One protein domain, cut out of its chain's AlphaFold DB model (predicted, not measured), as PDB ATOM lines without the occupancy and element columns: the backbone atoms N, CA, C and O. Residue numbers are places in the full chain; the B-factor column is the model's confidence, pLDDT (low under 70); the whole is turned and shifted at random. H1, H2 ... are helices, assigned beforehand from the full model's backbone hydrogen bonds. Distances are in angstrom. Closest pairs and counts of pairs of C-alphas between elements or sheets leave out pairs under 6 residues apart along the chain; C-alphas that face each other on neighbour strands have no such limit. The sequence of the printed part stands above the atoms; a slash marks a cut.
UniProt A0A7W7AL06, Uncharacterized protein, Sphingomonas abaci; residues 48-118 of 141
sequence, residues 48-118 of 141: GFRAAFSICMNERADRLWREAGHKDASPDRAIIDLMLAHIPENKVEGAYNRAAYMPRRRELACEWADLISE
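What this domain is: This is residues 48 to 118 of the 141 residues of an uncharacterized protein of Sphingomonas abaci (UniProt A0A7W7AL06). Long H1 and short H2 form a helical hairpin that H4 crosses, while H3 lies beyond H2 at one end of the longest axis. The printed part has 71 residues with four named helices, H1 to H4 in order, and no named strand: all helix. It is compact, with a radius of gyration of the C-alphas of 12.6 A and spans of 36 by 29 by 22 A.

Where its parts are: Find C-alpha 48 at (169.644, 136.531, 147.574); from there H1 runs 28.4 A through residues 48 to 67. Next come H2, residues 76 to 83, 10.5 A, and H3, residues 91 to 100, 15.0 A. H4, residues 102 to 117, runs 22.2 A to C-alpha 117 at (177.669, 137.006, 163.195).

How they stand to each other: In the hairpin, H1 touches H2 with residues 54 to 62 alone, at a shallow tilt of 21 degrees, opposite ways; the closest C-alphas, Asn 58 and Arg 77, are 5.7 A apart. H4 touches H2 with residues 104 to 108 alone, about perpendicular at 86 degrees, closest at C-alphas Ile 79 and Arg 105, 6.7 A. H1 and H4 only just touch, with 3 pairs of C-alphas within 8 A, closest at Met 57 and Trp 112, 7.2 A. H3 is near H2, and meets H4 only through their link. Every O i to N i+4 pair is within hydrogen-bond range in H1, H2 and H4; in H3, 3 of 6.

The domain as a whole: The farthest C-alphas, Val 92 and Glu 118, are 38.4 A apart. The printed part has no cut, and no link is long. Look at residues 87 to 100 for pLDDT under 70.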
ATOM      1  N   GLY A  48     168.554 137.505 147.488       89.69
ATOM      2  CA  GLY A  48     169.644 136.531 147.574       89.69
ATOM      3  C   GLY A  48     169.890 136.022 148.994       89.69
ATOM      4  O   GLY A  48     170.264 134.867 149.166       89.69
ATOM      5  N   PHE A  49     169.569 136.816 150.026       91.12
ATOM      6  CA  PHE A  49     169.733 136.393 151.421       91.12
ATOM      7  C   PHE A  49     168.812 135.230 151.790       91.12
ATOM      8  O   PHE A  49     169.184 134.375 152.589       91.12
ATOM      9  N   ARG A  50     167.616 135.167 151.189       92.69
ATOM     10  CA  ARG A  50     166.693 134.046 151.400       92.69
ATOM     11  C   ARG A  50     167.225 132.765 150.768       92.69
ATOM     12  O   ARG A  50     167.110 131.702 151.370       92.69
ATOM     13  N   ALA A  51     167.826 132.878 149.584       93.19
ATOM     14  CA  ALA A  51     168.461 131.752 148.913       93.19
ATOM     15  C   ALA A  51     169.679 131.261 149.709       93.19
ATOM     16  O   ALA A  51     169.790 130.066 149.963       93.19
ATOM     17  N   ALA A  52     170.526 132.182 150.180       94.56
ATOM     18  CA  ALA A  52     171.676 131.871 151.023       94.56
ATOM     19  C   ALA A  52     171.265 131.150 152.315       94.56
ATOM     20  O   ALA A  52     171.810 130.093 152.616       94.56
ATOM     21  N   PHE A  53     170.248 131.655 153.028       96.19
ATOM     22  CA  PHE A  53     169.695 130.971 154.203       96.19
ATOM     23  C   PHE A  53     169.255 129.543 153.867       96.19
ATOM     24  O   PHE A  53     169.648 128.606 154.557       96.19
ATOM     25  N   SER A  54     168.472 129.371 152.793       95.19
ATOM     26  CA  SER A  54     167.979 128.054 152.382       95.19
ATOM     27  C   SER A  54     169.123 127.083 152.108       95.19
ATOM     28  O   SER A  54     169.158 125.999 152.682       95.19
ATOM     29  N   ILE A  55     170.074 127.478 151.260       95.38
ATOM     30  CA  ILE A  55     171.176 126.615 150.828       95.38
ATOM     31  C   ILE A  55     172.053 126.249 152.027       95.38
ATOM     32  O   ILE A  55     172.208 125.067 152.328       95.38
ATOM     33  N   CYS A  56     172.559 127.248 152.757       97.12
ATOM     34  CA  CYS A  56     173.503 127.021 153.847       97.12
ATOM     35  C   CYS A  56     172.892 126.206 154.992       97.12
ATOM     36  O   CYS A  56     173.541 125.297 155.512       97.12
ATOM     37  N   MET A  57     171.649 126.502 155.387       97.69
ATOM     38  CA  MET A  57     171.018 125.789 156.500       97.69
ATOM     39  C   MET A  57     170.602 124.371 156.114       97.69
ATOM     40  O   MET A  57     170.791 123.465 156.923       97.69
ATOM     41  N   ASN A  58     170.095 124.144 154.894       96.88
ATOM     42  CA  ASN A  58     169.771 122.787 154.445       96.88
ATOM     43  C   ASN A  58     171.035 121.928 154.315       96.88
ATOM     44  O   ASN A  58     171.039 120.791 154.774       96.88
ATOM     45  N   GLU A  59     172.110 122.466 153.732       97.06
ATOM     46  CA  GLU A  59     173.385 121.750 153.600       97.06
ATOM     47  C   GLU A  59     173.970 121.386 154.970       97.06
ATOM     48  O   GLU A  59     174.353 120.237 155.200       97.06
ATOM     49  N   ARG A  60     173.987 122.344 155.906       96.81
ATOM     50  CA  ARG A  60     174.455 122.110 157.276       96.81
ATOM     51  C   ARG A  60     173.619 121.047 157.985       96.81
ATOM     52  O   ARG A  60     174.198 120.141 158.583       96.81
ATOM     53  N   ALA A  61     172.293 121.153 157.919       96.19
ATOM     54  CA  ALA A  61     171.386 120.209 158.561       96.19
ATOM     55  C   ALA A  61     171.586 118.786 158.027       96.19
ATOM     56  O   ALA A  61     171.703 117.838 158.801       96.19
ATOM     57  N   ASP A  62     171.694 118.642 156.710       96.75
ATOM     58  CA  ASP A  62     171.943 117.364 156.052       96.75
ATOM     59  C   ASP A  62     173.317 116.778 156.392       96.75
ATOM     60  O   ASP A  62     173.452 115.566 156.564       96.75
ATOM     61  N   ARG A  63     174.352 117.618 156.487       96.94
ATOM     62  CA  ARG A  63     175.693 117.178 156.881       96.94
ATOM     63  C   ARG A  63     175.694 116.632 158.310       96.94
ATOM     64  O   ARG A  63     176.124 115.501 158.509       96.94
ATOM     65  N   LEU A  64     175.161 117.394 159.268       96.19
ATOM     66  CA  LEU A  64     175.081 116.980 160.676       96.19
ATOM     67  C   LEU A  64     174.240 115.705 160.844       96.19
ATOM     68  O   LEU A  64     174.591 114.820 161.620       96.19
ATOM     69  N   TRP A  65     173.156 115.580 160.074       97.00
ATOM     70  CA  TRP A  65     172.312 114.386 160.070       97.00
ATOM     71  C   TRP A  65     173.067 113.143 159.585       97.00
ATOM     72  O   TRP A  65     173.004 112.085 160.210       97.00
ATOM     73  N   ARG A  66     173.852 113.274 158.510       96.81
ATOM     74  CA  ARG A  66     174.692 112.178 158.003       96.81
ATOM     75  C   ARG A  66     175.828 111.817 158.953       96.81
ATOM     76  O   ARG A  66     176.118 110.635 159.120       96.81
ATOM     77  N   GLU A  67     176.446 112.805 159.594       97.31
ATOM     78  CA  GLU A  67     177.481 112.588 160.617       97.31
ATOM     79  C   GLU A  67     176.943 111.798 161.821       97.31
ATOM     80  O   GLU A  67     177.660 110.971 162.381       97.31
ATOM     81  N   ALA A  68     175.661 111.966 162.159       96.75
ATOM     82  CA  ALA A  68     174.967 111.167 163.170       96.75
ATOM     83  C   ALA A  68     174.596 109.735 162.705       96.75
ATOM     84  O   ALA A  68     173.992 108.977 163.463       96.75
ATOM     85  N   GLY A  69     174.979 109.332 161.487       97.38
ATOM     86  CA  GLY A  69     174.808 107.971 160.963       97.38
ATOM     87  C   GLY A  69     173.531 107.748 160.149       97.38
ATOM     88  O   GLY A  69     173.271 106.624 159.707       97.38
ATOM     89  N   HIS A  70     172.743 108.796 159.917       96.00
ATOM     90  CA  HIS A  70     171.536 108.712 159.102       96.00
ATOM     91  C   HIS A  70     171.860 108.737 157.601       96.00
ATOM     92  O   HIS A  70     172.869 109.290 157.160       96.00
ATOM     93  N   LYS A  71     171.005 108.101 156.795       93.25
ATOM     94  CA  LYS A  71     171.215 107.932 155.341       93.25
ATOM     95  C   LYS A  71     170.206 108.705 154.494       93.25
ATOM     96  O   LYS A  71     170.448 108.938 153.312       93.25
ATOM     97  N   ASP A  72     169.084 109.064 155.092       93.75
ATOM     98  CA  ASP A  72     168.008 109.856 154.518       93.75
ATOM     99  C   ASP A  72     168.250 111.365 154.698       93.75
ATOM    100  O   ASP A  72     169.294 111.797 155.191       93.75
ATOM    101  N   ALA A  73     167.319 112.182 154.203       90.75
ATOM    102  CA  ALA A  73     167.404 113.636 154.302       90.75
ATOM    103  C   ALA A  73     167.086 114.116 155.725       90.75
ATOM    104  O   ALA A  73     166.272 113.504 156.415       90.75
ATOM    105  N   SER A  74     167.690 115.232 156.145       94.44
ATOM    106  CA  SER A  74     167.442 115.769 157.482       94.44
ATOM    107  C   SER A  74     165.969 116.170 157.666       94.44
ATOM    108  O   SER A  74     165.399 116.838 156.793       94.44
ATOM    109  N   PRO A  75     165.341 115.849 158.814       91.00
ATOM    110  CA  PRO A  75     163.988 116.315 159.121       91.00
ATOM    111  C   PRO A  75     163.910 117.845 159.264       91.00
ATOM    112  O   PRO A  75     162.837 118.429 159.094       91.00
ATOM    113  N   ASP A  76     165.039 118.521 159.510       93.38
ATOM    114  CA  ASP A  76     165.087 119.982 159.634       93.38
ATOM    115  C   ASP A  76     164.786 120.700 158.310       93.38
ATOM    116  O   ASP A  76     164.378 121.863 158.337       93.38
ATOM    117  N   ARG A  77     164.917 120.032 157.155       91.31
ATOM    118  CA  ARG A  77     164.655 120.643 155.838       91.31
ATOM    119  C   ARG A  77     163.243 121.227 155.744       91.31
ATOM    120  O   ARG A  77     163.068 122.378 155.346       91.31
ATOM    121  N   ALA A  78     162.241 120.484 156.217       88.31
ATOM    122  CA  ALA A  78     160.853 120.947 156.246       88.31
ATOM    123  C   ALA A  78     160.666 122.169 157.167       88.31
ATOM    124  O   ALA A  78     159.875 123.071 156.882       88.31
ATOM    125  N   ILE A  79     161.417 122.230 158.268       90.81
ATOM    126  CA  ILE A  79     161.369 123.341 159.225       90.81
ATOM    127  C   ILE A  79     162.019 124.595 158.621       90.81
ATOM    128  O   ILE A  79     161.477 125.696 158.768       90.81
ATOM    129  N   ILE A  80     163.132 124.432 157.902       93.25
ATOM    130  CA  ILE A  80     163.835 125.503 157.180       93.25
ATOM    131  C   ILE A  80     162.931 126.096 156.086       93.25
ATOM    132  O   ILE A  80     162.783 127.319 156.008       93.25
ATOM    133  N   ASP A  81     162.235 125.262 155.313       89.69
ATOM    134  CA  ASP A  81     161.265 125.724 154.309       89.69
ATOM    135  C   ASP A  81     160.091 126.486 154.942       89.69
ATOM    136  O   ASP A  81     159.685 127.557 154.470       89.69
ATOM    137  N   LEU A  82     159.594 126.012 156.089       87.88
ATOM    138  CA  LEU A  82     158.586 126.734 156.866       87.88
ATOM    139  C   LEU A  82     159.107 128.088 157.374       87.88
ATOM    140  O   LEU A  82     158.335 129.048 157.466       87.88
ATOM    141  N   MET A  83     160.384 128.211 157.753       90.81
ATOM    142  CA  MET A  83     161.001 129.494 158.145       90.81
ATOM    143  C   MET A  83     161.068 130.486 156.982       90.81
ATOM    144  O   MET A  83     160.943 131.691 157.199       90.81
ATOM    145  N   LEU A  84     161.149 129.988 155.751       90.69
ATOM    146  CA  LEU A  84     161.036 130.793 154.540       90.69
ATOM    147  C   LEU A  84     159.585 131.169 154.203       90.69
ATOM    148  O   LEU A  84     159.366 131.875 153.223       90.69
ATOM    149  N   ALA A  85     158.597 130.789 155.015       85.62
ATOM    150  CA  ALA A  85     157.176 130.991 154.731       85.62
ATOM    151  C   ALA A  85     156.723 130.333 153.414       85.62
ATOM    152  O   ALA A  85     155.742 130.768 152.808       85.62
ATOM    153  N   HIS A  86     157.413 129.272 152.985       83.25
ATOM    154  CA  HIS A  86     156.888 128.388 151.955       83.25
ATOM    155  C   HIS A  86     155.688 127.648 152.552       83.25
ATOM    156  O   HIS A  86     155.784 127.011 153.602       83.25
ATOM    157  N   ILE A  87     154.519 127.842 151.942       66.25
ATOM    158  CA  ILE A  87     153.262 127.267 152.419       66.25
ATOM    159  C   ILE A  87     153.221 125.814 151.935       66.25
ATOM    160  O   ILE A  87     153.256 125.609 150.722       66.25
ATOM    161  N   PRO A  88     153.128 124.815 152.833       62.75
ATOM    162  CA  PRO A  88     152.879 123.439 152.419       62.75
ATOM    163  C   PRO A  88     151.546 123.368 151.672       62.75
ATOM    164  O   PRO A  88     150.577 124.006 152.091       62.75
ATOM    165  N   GLU A  89     151.469 122.576 150.603       59.53
ATOM    166  CA  GLU A  89     150.238 122.429 149.810       59.53
ATOM    167  C   GLU A  89     149.039 121.978 150.667       59.53
ATOM    168  O   GLU A  89     147.894 122.344 150.393       59.53
ATOM    169  N   ASN A  90     149.298 121.274 151.777       61.47
ATOM    170  CA  ASN A  90     148.280 120.777 152.692       61.47
ATOM    171  C   ASN A  90     148.069 121.704 153.912       61.47
ATOM    172  O   ASN A  90     148.777 121.648 154.923       61.47
ATOM    173  N   LYS A  91     147.054 122.579 153.835       53.81
ATOM    174  CA  LYS A  91     146.775 123.638 154.834       53.81
ATOM    175  C   LYS A  91     146.432 123.133 156.246       53.81
ATOM    176  O   LYS A  91     146.665 123.866 157.207       53.81
ATOM    177  N   VAL A  92     145.889 121.921 156.386       56.75
ATOM    178  CA  VAL A  92     145.479 121.347 157.688       56.75
ATOM    179  C   VAL A  92     146.697 120.909 158.510       56.75
ATOM    180  O   VAL A  92     146.754 121.140 159.716       56.75
ATOM    181  N   GLU A  93     147.721 120.379 157.844       56.22
ATOM    182  CA  GLU A  93     148.978 119.950 158.465       56.22
ATOM    183  C   GLU A  93     149.820 121.153 158.926       56.22
ATOM    184  O   GLU A  93     150.427 121.146 159.996       56.22
ATOM    185  N   GLY A  94     149.775 122.257 158.168       55.28
ATOM    186  CA  GLY A  94     150.528 123.482 158.455       55.28
ATOM    187  C   GLY A  94     150.188 124.168 159.788       55.28
ATOM    188  O   GLY A  94     151.056 124.824 160.367       55.28
ATOM    189  N   ALA A  95     148.957 124.031 160.297       50.69
ATOM    190  CA  ALA A  95     148.551 124.623 161.578       50.69
ATOM    191  C   ALA A  95     149.088 123.829 162.784       50.69
ATOM    192  O   ALA A  95     149.630 124.433 163.712       50.69
ATOM    193  N   TYR A  96     149.019 122.494 162.736       50.75
ATOM    194  CA  TYR A  96     149.606 121.612 163.753       50.75
ATOM    195  C   TYR A  96     151.145 121.672 163.735       50.75
ATOM    196  O   TYR A  96     151.779 121.783 164.788       50.75
ATOM    197  N   ASN A  97     151.748 121.753 162.543       58.25
ATOM    198  CA  ASN A  97     153.196 121.893 162.356       58.25
ATOM    199  C   ASN A  97     153.756 123.227 162.887       58.25
ATOM    200  O   ASN A  97     154.886 123.278 163.375       58.25
ATOM    201  N   ARG A  98     152.980 124.324 162.851       55.16
ATOM    202  CA  ARG A  98     153.447 125.628 163.361       55.16
ATOM    203  C   ARG A  98     153.780 125.604 164.844       55.16
ATOM    204  O   ARG A  98     154.781 126.207 165.208       55.16
ATOM    205  N   ALA A  99     152.955 124.971 165.679       58.59
ATOM    206  CA  ALA A  99     153.183 124.924 167.123       58.59
ATOM    207  C   ALA A  99     154.265 123.898 167.494       58.59
ATOM    208  O   ALA A  99     155.126 124.205 168.319       58.59
ATOM    209  N   ALA A 100     154.268 122.731 166.837       66.94
ATOM    210  CA  ALA A 100     155.204 121.643 167.119       66.94
ATOM    211  C   ALA A 100     156.673 122.036 166.881       66.94
ATOM    212  O   ALA A 100     157.541 121.695 167.681       66.94
ATOM    213  N   TYR A 101     156.962 122.812 165.831       81.19
ATOM    214  CA  TYR A 101     158.346 123.125 165.455       81.19
ATOM    215  C   TYR A 101     158.884 124.444 166.018       81.19
ATOM    216  O   TYR A 101     160.022 124.806 165.721       81.19
ATOM    217  N   MET A 102     158.124 125.194 166.828       86.38
ATOM    218  CA  MET A 102     158.603 126.484 167.356       86.38
ATOM    219  C   MET A 102     159.933 126.401 168.122       86.38
ATOM    220  O   MET A 102     160.754 127.298 167.909       86.38
ATOM    221  N   PRO A 103     160.189 125.392 168.982       91.31
ATOM    222  CA  PRO A 103     161.483 125.251 169.648       91.31
ATOM    223  C   PRO A 103     162.627 125.078 168.642       91.31
ATOM    224  O   PRO A 103     163.541 125.901 168.611       91.31
ATOM    225  N   ARG A 104     162.505 124.117 167.718       92.38
ATOM    226  CA  ARG A 104     163.541 123.845 166.711       92.38
ATOM    227  C   ARG A 104     163.760 125.019 165.751       92.38
ATOM    228  O   ARG A 104     164.892 125.331 165.408       92.38
ATOM    229  N   ARG A 105     162.703 125.756 165.382       92.62
ATOM    230  CA  ARG A 105     162.821 127.001 164.590       92.62
ATOM    231  C   ARG A 105     163.658 128.062 165.297       92.62
ATOM    232  O   ARG A 105     164.359 128.814 164.627       92.62
ATOM    233  N   ARG A 106     163.565 128.163 166.630       93.12
ATOM    234  CA  ARG A 106     164.404 129.091 167.404       93.12
ATOM    235  C   ARG A 106     165.855 128.636 167.398       93.12
ATOM    236  O   ARG A 106     166.712 129.476 167.173       93.12
ATOM    237  N   GLU A 107     166.107 127.346 167.593       95.31
ATOM    238  CA  GLU A 107     167.459 126.779 167.527       95.31
ATOM    239  C   GLU A 107     168.098 127.035 166.161       95.31
ATOM    240  O   GLU A 107     169.135 127.683 166.102       95.31
ATOM    241  N   LEU A 108     167.424 126.677 165.063       95.94
ATOM    242  CA  LEU A 108     167.906 126.932 163.700       95.94
ATOM    243  C   LEU A 108     168.121 128.429 163.420       95.94
ATOM    244  O   LEU A 108     169.072 128.805 162.737       95.94
ATOM    245  N   ALA A 109     167.256 129.304 163.944       94.81
ATOM    246  CA  ALA A 109     167.432 130.751 163.814       94.81
ATOM    247  C   ALA A 109     168.641 131.271 164.607       94.81
ATOM    248  O   ALA A 109     169.299 132.204 164.151       94.81
ATOM    249  N   CYS A 110     168.924 130.691 165.776       94.00
ATOM    250  CA  CYS A 110     170.123 130.981 166.558       94.00
ATOM    251  C   CYS A 110     171.377 130.459 165.853       94.00
ATOM    252  O   CYS A 110     172.294 131.241 165.653       94.00
ATOM    253  N   GLU A 111     171.374 129.213 165.369       95.75
ATOM    254  CA  GLU A 111     172.478 128.649 164.580       95.75
ATOM    255  C   GLU A 111     172.795 129.522 163.358       95.75
ATOM    256  O   GLU A 111     173.952 129.844 163.098       95.75
ATOM    257  N   TRP A 112     171.765 129.963 162.628       96.25
ATOM    258  CA  TRP A 112     171.942 130.896 161.516       96.25
ATOM    259  C   TRP A 112     172.508 132.245 161.966       96.25
ATOM    260  O   TRP A 112     173.399 132.782 161.310       96.25
ATOM    261  N   ALA A 113     172.001 132.802 163.070       93.38
ATOM    262  CA  ALA A 113     172.491 134.064 163.611       93.38
ATOM    263  C   ALA A 113     173.967 133.970 164.015       93.38
ATOM    264  O   ALA A 113     174.728 134.888 163.717       93.38
ATOM    265  N   ASP A 114     174.375 132.868 164.639       92.75
ATOM    266  CA  ASP A 114     175.755 132.624 165.046       92.75
ATOM    267  C   ASP A 114     176.667 132.510 163.816       92.75
ATOM    268  O   ASP A 114     177.699 133.174 163.766       92.75
ATOM    269  N   LEU A 115     176.239 131.788 162.772       93.94
ATOM    270  CA  LEU A 115     176.982 131.674 161.508       93.94
ATOM    271  C   LEU A 115     177.240 133.031 160.842       93.94
ATOM    272  O   LEU A 115     178.351 133.301 160.399       93.94
ATOM    273  N   ILE A 116     176.226 133.895 160.749       91.50
ATOM    274  CA  ILE A 116     176.369 135.194 160.062       91.50
ATOM    275  C   ILE A 116     176.975 136.290 160.942       91.50
ATOM    276  O   ILE A 116     177.268 137.376 160.440       91.50
ATOM    277  N   SER A 117     177.089 136.051 162.248       89.12
ATOM    278  CA  SER A 117     177.669 137.006 163.195       89.12
ATOM    279  C   SER A 117     179.035 136.592 163.718       89.12
ATOM    280  O   SER A 117     179.641 137.346 164.480       89.12
ATOM    281  N   GLU A 118     179.557 135.452 163.269       90.06
ATOM    282  CA  GLU A 118     180.913 135.022 163.572       90.06
ATOM    283  C   GLU A 118     181.922 136.120 163.196       90.06
ATOM    284  O   GLU A 118     181.932 136.651 162.086       90.06
TER     285      GLU A 118